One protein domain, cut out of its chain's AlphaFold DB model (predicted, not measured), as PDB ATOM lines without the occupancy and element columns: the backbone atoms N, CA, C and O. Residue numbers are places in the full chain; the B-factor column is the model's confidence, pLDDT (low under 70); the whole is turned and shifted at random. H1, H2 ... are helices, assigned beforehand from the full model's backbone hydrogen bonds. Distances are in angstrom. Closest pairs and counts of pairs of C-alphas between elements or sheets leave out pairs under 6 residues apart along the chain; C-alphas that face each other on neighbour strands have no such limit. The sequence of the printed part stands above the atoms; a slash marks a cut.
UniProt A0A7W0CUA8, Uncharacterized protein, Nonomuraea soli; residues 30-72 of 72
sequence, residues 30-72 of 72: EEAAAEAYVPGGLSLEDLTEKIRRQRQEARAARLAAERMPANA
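This is residues 30 to 72 of the 72 residues of an uncharacterized protein of Nonomuraea soli (UniProt A0A7W0CUA8). Starting from residue 30, you meet a short helix, H1, which sits crosswise at the near end of one long helix, H2; a loop, residues 37 to 43, joins the two. Beyond this end the rest of H2 sticks out as a bare arm, residues 53 to 67, and residues 68 to 72 carry on past it as a tail. The printed part has 43 residues, with two named helices in the order H1, H2 and no named strand, and its class is all helix. The whole is extended, with a radius of gyration of the C-alphas of 15.4 A, and the C-alphas span 52 by 14 by 12 A, a rod.

Look first at H1, residues 30 to 36, and then at H2, residues 44 to 67. The two touch, and their closest C-alphas, those of Ala 33 and Leu 47, are 5.1 A apart. Their lines are about perpendicular, at 77 degrees. H2 touches H1 with residues 44 to 51 alone. In both H1 and H2 you will find each backbone O of residue i within hydrogen-bond range of the N of residue i+4 inside the helix.

Find C-alpha 30 at (-47.585, 38.815, -47.657); from there H1 runs 9.8 A to C-alpha 36. Find C-alpha 44 at (-51.726, 45.086, -46.803), where H2 begins; it runs 34.8 A to C-alpha 67 at (-27.900, 32.746, -24.639).

The two C-alphas farthest apart, those of Pro 39 in the link and Ala 72, the chain's last residue, are 51.7 A apart. The printed part has no cut, and the link from H1 to H2, of 7 residues, is short. Residues 53 to 72, of which 53 to 67 belong to H2, stand free. In the B-factor column the mean pLDDT of the printed part is 88.7, and residues 68 to 72 are under 70.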
ATOM      1  N   GLU A  30     -46.615  38.269 -46.710       95.50
ATOM      2  CA  GLU A  30     -47.585  38.815 -47.657       95.50
ATOM      3  C   GLU A  30     -48.890  38.004 -47.647       95.50
ATOM      4  O   GLU A  30     -49.975  38.577 -47.559       95.50
ATOM      5  N   GLU A  31     -48.802  36.671 -47.660       96.88
ATOM      6  CA  GLU A  31     -49.975  35.792 -47.539       96.88
ATOM      7  C   GLU A  31     -50.658  35.950 -46.177       96.88
ATOM      8  O   GLU A  31     -51.882  36.040 -46.099       96.88
ATOM      9  N   ALA A  32     -49.878  36.050 -45.098       94.94
ATOM     10  CA  ALA A  32     -50.414  36.291 -43.762       94.94
ATOM     11  C   ALA A  32     -51.078  37.675 -43.642       94.94
ATOM     12  O   ALA A  32     -52.073  37.820 -42.931       94.94
ATOM     13  N   ALA A  33     -50.551  38.695 -44.327       94.50
ATOM     14  CA  ALA A  33     -51.176  40.012 -44.399       94.50
ATOM     15  C   ALA A  33     -52.497  39.968 -45.176       94.50
ATOM     16  O   ALA A  33     -53.471  40.577 -44.741       94.50
ATOM     17  N   ALA A  34     -52.544  39.215 -46.279       94.94
ATOM     18  CA  ALA A  34     -53.762  39.006 -47.052       94.94
ATOM     19  C   ALA A  34     -54.845  38.276 -46.243       94.94
ATOM     20  O   ALA A  34     -55.999  38.695 -46.271       94.94
ATOM     21  N   GLU A  35     -54.485  37.242 -45.472       93.19
ATOM     22  CA  GLU A  35     -55.429  36.539 -44.589       93.19
ATOM     23  C   GLU A  35     -55.940  37.445 -43.454       93.19
ATOM     24  O   GLU A  35     -57.106  37.373 -43.071       93.19
ATOM     25  N   ALA A  36     -55.082  38.319 -42.920       91.06
ATOM     26  CA  ALA A  36     -55.421  39.219 -41.818       91.06
ATOM     27  C   ALA A  36     -56.130  40.516 -42.250       91.06
ATOM     28  O   ALA A  36     -56.531  41.306 -41.389       91.06
ATOM     29  N   TYR A  37     -56.250  40.778 -43.552       94.56
ATOM     30  CA  TYR A  37     -56.828  42.017 -44.056       94.56
ATOM     31  C   TYR A  37     -58.334  42.086 -43.800       94.56
ATOM     32  O   TYR A  37     -59.092  41.165 -44.098       94.56
ATOM     33  N   VAL A  38     -58.772  43.241 -43.304       94.75
ATOM     34  CA  VAL A  38     -60.183  43.575 -43.111       94.75
ATOM     35  C   VAL A  38     -60.462  44.964 -43.693       94.75
ATOM     36  O   VAL A  38     -59.663  45.879 -43.472       94.75
ATOM     37  N   PRO A  39     -61.575  45.164 -44.426       94.38
ATOM     38  CA  PRO A  39     -61.940  46.481 -44.944       94.38
ATOM     39  C   PRO A  39     -62.009  47.543 -43.837       94.38
ATOM     40  O   PRO A  39     -62.622  47.322 -42.795       94.38
ATOM     41  N   GLY A  40     -61.376  48.696 -44.069       93.56
ATOM     42  CA  GLY A  40     -61.254  49.773 -43.075       93.56
ATOM     43  C   GLY A  40     -60.149  49.562 -42.030       93.56
ATOM     44  O   GLY A  40     -59.992  50.395 -41.141       93.56
ATOM     45  N   GLY A  41     -59.390  48.467 -42.125       92.75
ATOM     46  CA  GLY A  41     -58.208  48.202 -41.310       92.75
ATOM     47  C   GLY A  41     -56.917  48.788 -41.889       92.75
ATOM     48  O   GLY A  41     -56.927  49.671 -42.745       92.75
ATOM     49  N   LEU A  42     -55.788  48.268 -41.400       93.44
ATOM     50  CA  LEU A  42     -54.462  48.575 -41.939       93.44
ATOM     51  C   LEU A  42     -54.350  48.132 -43.402       93.44
ATOM     52  O   LEU A  42     -54.977  47.151 -43.813       93.44
ATOM     53  N   SER A  43     -53.507  48.827 -44.168       96.62
ATOM     54  CA  SER A  43     -53.187  48.397 -45.525       96.62
ATOM     55  C   SER A  43     -52.458  47.045 -45.514       96.62
ATOM     56  O   SER A  43     -51.862  46.641 -44.510       96.62
ATOM     57  N   LEU A  44     -52.482  46.334 -46.644       96.50
ATOM     58  CA  LEU A  44     -51.726  45.086 -46.803       96.50
ATOM     59  C   LEU A  44     -50.222  45.292 -46.590       96.50
ATOM     60  O   LEU A  44     -49.556  44.424 -46.023       96.50
ATOM     61  N   GLU A  45     -49.692  46.438 -47.013       96.94
ATOM     62  CA  GLU A  45     -48.285  46.796 -46.839       96.94
ATOM     63  C   GLU A  45     -47.948  46.974 -45.353       96.94
ATOM     64  O   GLU A  45     -47.064  46.286 -44.840       96.94
ATOM     65  N   ASP A  46     -48.745  47.762 -44.622       97.31
ATOM     66  CA  ASP A  46     -48.575  47.962 -43.175       97.31
ATOM     67  C   ASP A  46     -48.688  46.644 -42.394       97.31
ATOM     68  O   ASP A  46     -47.946  46.393 -41.437       97.31
ATOM     69  N   LEU A  47     -49.628  45.776 -42.786       95.31
ATOM     70  CA  LEU A  47     -49.788  44.449 -42.191       95.31
ATOM     71  C   LEU A  47     -48.554  43.580 -42.442       95.31
ATOM     72  O   LEU A  47     -48.054  42.942 -41.510       95.31
ATOM     73  N   THR A  48     -48.029  43.597 -43.665       96.62
ATOM     74  CA  THR A  48     -46.822  42.853 -44.045       96.62
ATOM     75  C   THR A  48     -45.621  43.319 -43.223       96.62
ATOM     76  O   THR A  48     -44.916  42.496 -42.627       96.62
ATOM     77  N   GLU A  49     -45.401  44.631 -43.119       96.56
ATOM     78  CA  GLU A  49     -44.317  45.201 -42.316       96.56
ATOM     79  C   GLU A  49     -44.453  44.853 -40.834       96.56
ATOM     80  O   GLU A  49     -43.491  44.408 -40.195       96.56
ATOM     81  N   LYS A  50     -45.668  44.968 -40.288       94.38
ATOM     82  CA  LYS A  50     -45.962  44.593 -38.904       94.38
ATOM     83  C   LYS A  50     -45.651  43.119 -38.643       94.38
ATOM     84  O   LYS A  50     -45.043  42.804 -37.618       94.38
ATOM     85  N   ILE A  51     -46.016  42.219 -39.557       93.25
ATOM     86  CA  ILE A  51     -45.723  40.783 -39.443       93.25
ATOM     87  C   ILE A  51     -44.213  40.530 -39.507       93.25
ATOM     88  O   ILE A  51     -43.681  39.791 -38.674       93.25
ATOM     89  N   ARG A  52     -43.499  41.170 -40.443       94.75
ATOM     90  CA  ARG A  52     -42.035  41.063 -40.554       94.75
ATOM     91  C   ARG A  52     -41.349  41.494 -39.260       94.75
ATOM     92  O   ARG A  52     -40.511  40.745 -38.752       94.75
ATOM     93  N   ARG A  53     -41.746  42.639 -38.694       94.44
ATOM     94  CA  ARG A  53     -41.213  43.149 -37.425       94.44
ATOM     95  C   ARG A  53     -41.456  42.169 -36.280       94.44
ATOM     96  O   ARG A  53     -40.508  41.763 -35.616       94.44
ATOM     97  N   GLN A  54     -42.690  41.696 -36.112       90.75
ATOM     98  CA  GLN A  54     -43.022  40.728 -35.058       90.75
ATOM     99  C   GLN A  54     -42.214  39.428 -35.167       90.75
ATOM    100  O   GLN A  54     -41.804  38.863 -34.156       90.75
ATOM    101  N   ARG A  55     -41.968  38.935 -36.389       90.88
ATOM    102  CA  ARG A  55     -41.131  37.743 -36.606       90.88
ATOM    103  C   ARG A  55     -39.665  38.007 -36.265       90.88
ATOM    104  O   ARG A  55     -39.006  37.130 -35.712       90.88
ATOM    105  N   GLN A  56     -39.142  39.190 -36.583       93.06
ATOM    106  CA  GLN A  56     -37.784  39.584 -36.199       93.06
ATOM    107  C   GLN A  56     -37.635  39.673 -34.675       93.06
ATOM    108  O   GLN A  56     -36.703  39.084 -34.134       93.06
ATOM    109  N   GLU A  57     -38.581  40.320 -33.992       90.62
ATOM    110  CA  GLU A  57     -38.622  40.422 -32.528       90.62
ATOM    111  C   GLU A  57     -38.684  39.036 -31.868       90.62
ATOM    112  O   GLU A  57     -37.902  38.746 -30.963       90.62
ATOM    113  N   ALA A  58     -39.542  38.140 -32.368       87.75
ATOM    114  CA  ALA A  58     -39.653  36.776 -31.852       87.75
ATOM    115  C   ALA A  58     -38.349  35.976 -32.019       87.75
ATOM    116  O   ALA A  58     -37.923  35.277 -31.097       87.75
ATOM    117  N   ARG A  59     -37.678  36.102 -33.173       88.75
ATOM    118  CA  ARG A  59     -36.362  35.479 -33.390       88.75
ATOM    119  C   ARG A  59     -35.307  36.040 -32.439       88.75
ATOM    120  O   ARG A  59     -34.545  35.265 -31.870       88.75
ATOM    121  N   ALA A  60     -35.275  37.357 -32.240       90.75
ATOM    122  CA  ALA A  60     -34.338  37.993 -31.318       90.75
ATOM    123  C   ALA A  60     -34.565  37.535 -29.867       90.75
ATOM    124  O   ALA A  60     -33.605  37.184 -29.184       90.75
ATOM    125  N   ALA A  61     -35.824  37.463 -29.423       87.62
ATOM    126  CA  ALA A  61     -36.184  36.979 -28.092       87.62
ATOM    127  C   ALA A  61     -35.766  35.516 -27.875       87.62
ATOM    128  O   ALA A  61     -35.206  35.185 -26.832       87.62
ATOM    129  N   ARG A  62     -35.966  34.651 -28.878       87.69
ATOM    130  CA  ARG A  62     -35.522  33.252 -28.826       87.69
ATOM    131  C   ARG A  62     -34.004  33.139 -28.685       87.69
ATOM    132  O   ARG A  62     -33.529  32.427 -27.810       87.69
ATOM    133  N   LEU A  63     -33.250  33.873 -29.504       90.12
ATOM    134  CA  LEU A  63     -31.786  33.884 -29.424       90.12
ATOM    135  C   LEU A  63     -31.285  34.428 -28.080       90.12
ATOM    136  O   LEU A  63     -30.269  33.966 -27.571       90.12
ATOM    137  N   ALA A  64     -31.977  35.411 -27.499       86.50
ATOM    138  CA  ALA A  64     -31.658  35.917 -26.168       86.50
ATOM    139  C   ALA A  64     -31.901  34.854 -25.084       86.50
ATOM    140  O   ALA A  64     -31.037  34.659 -24.234       86.50
ATOM    141  N   ALA A  65     -33.022  34.129 -25.155       85.62
ATOM    142  CA  ALA A  65     -33.332  33.034 -24.236       85.62
ATOM    143  C   ALA A  65     -32.314  31.882 -24.332       85.62
ATOM    144  O   ALA A  65     -31.886  31.367 -23.309       85.62
ATOM    145  N   GLU A  66     -31.870  31.526 -25.542       84.75
ATOM    146  CA  GLU A  66     -30.850  30.486 -25.765       84.75
ATOM    147  C   GLU A  66     -29.454  30.893 -25.248       84.75
ATOM    148  O   GLU A  66     -28.631  30.034 -24.934       84.75
ATOM    149  N   ARG A  67     -29.172  32.200 -25.149       82.00
ATOM    150  CA  ARG A  67     -27.900  32.746 -24.639       82.00
ATOM    151  C   ARG A  67     -27.859  32.909 -23.123       82.00
ATOM    152  O   ARG A  67     -26.771  33.080 -22.579       82.00
ATOM    153  N   MET A  68     -29.005  32.892 -22.445       69.31
ATOM    154  CA  MET A  68     -29.042  32.861 -20.988       69.31
ATOM    155  C   MET A  68     -28.826  31.407 -20.548       69.31
ATOM    156  O   MET A  68     -29.685  30.572 -20.832       69.31
ATOM    157  N   PRO A  69     -27.702  31.060 -19.887       59.44
ATOM    158  CA  PRO A  69     -27.575  29.735 -19.300       59.44
ATOM    159  C   PRO A  69     -28.730  29.545 -18.316       59.44
ATOM    160  O   PRO A  69     -29.036  30.450 -17.536       59.44
ATOM    161  N   ALA A  70     -29.384  28.382 -18.370       64.31
ATOM    162  CA  ALA A  70     -30.278  27.964 -17.302       64.31
ATOM    163  C   ALA A  70     -29.464  28.054 -16.008       64.31
ATOM    164  O   ALA A  70     -28.464  27.346 -15.876       64.31
ATOM    165  N   ASN A  71     -29.804  28.996 -15.126       57.25
ATOM    166  CA  ASN A  71     -29.121  29.106 -13.846       57.25
ATOM    167  C   ASN A  71     -29.176  27.733 -13.163       57.25
ATOM    168  O   ASN A  71     -30.254  27.147 -13.039       57.25
ATOM    169  N   ALA A  72     -27.979  27.248 -12.831       48.09
ATOM    170  CA  ALA A  72     -27.704  26.071 -12.021       48.09
ATOM    171  C   ALA A  72     -28.313  26.184 -10.618       48.09
ATOM    172  O   ALA A  72     -28.491  27.331 -10.143       48.09
TER     173      ALA A  72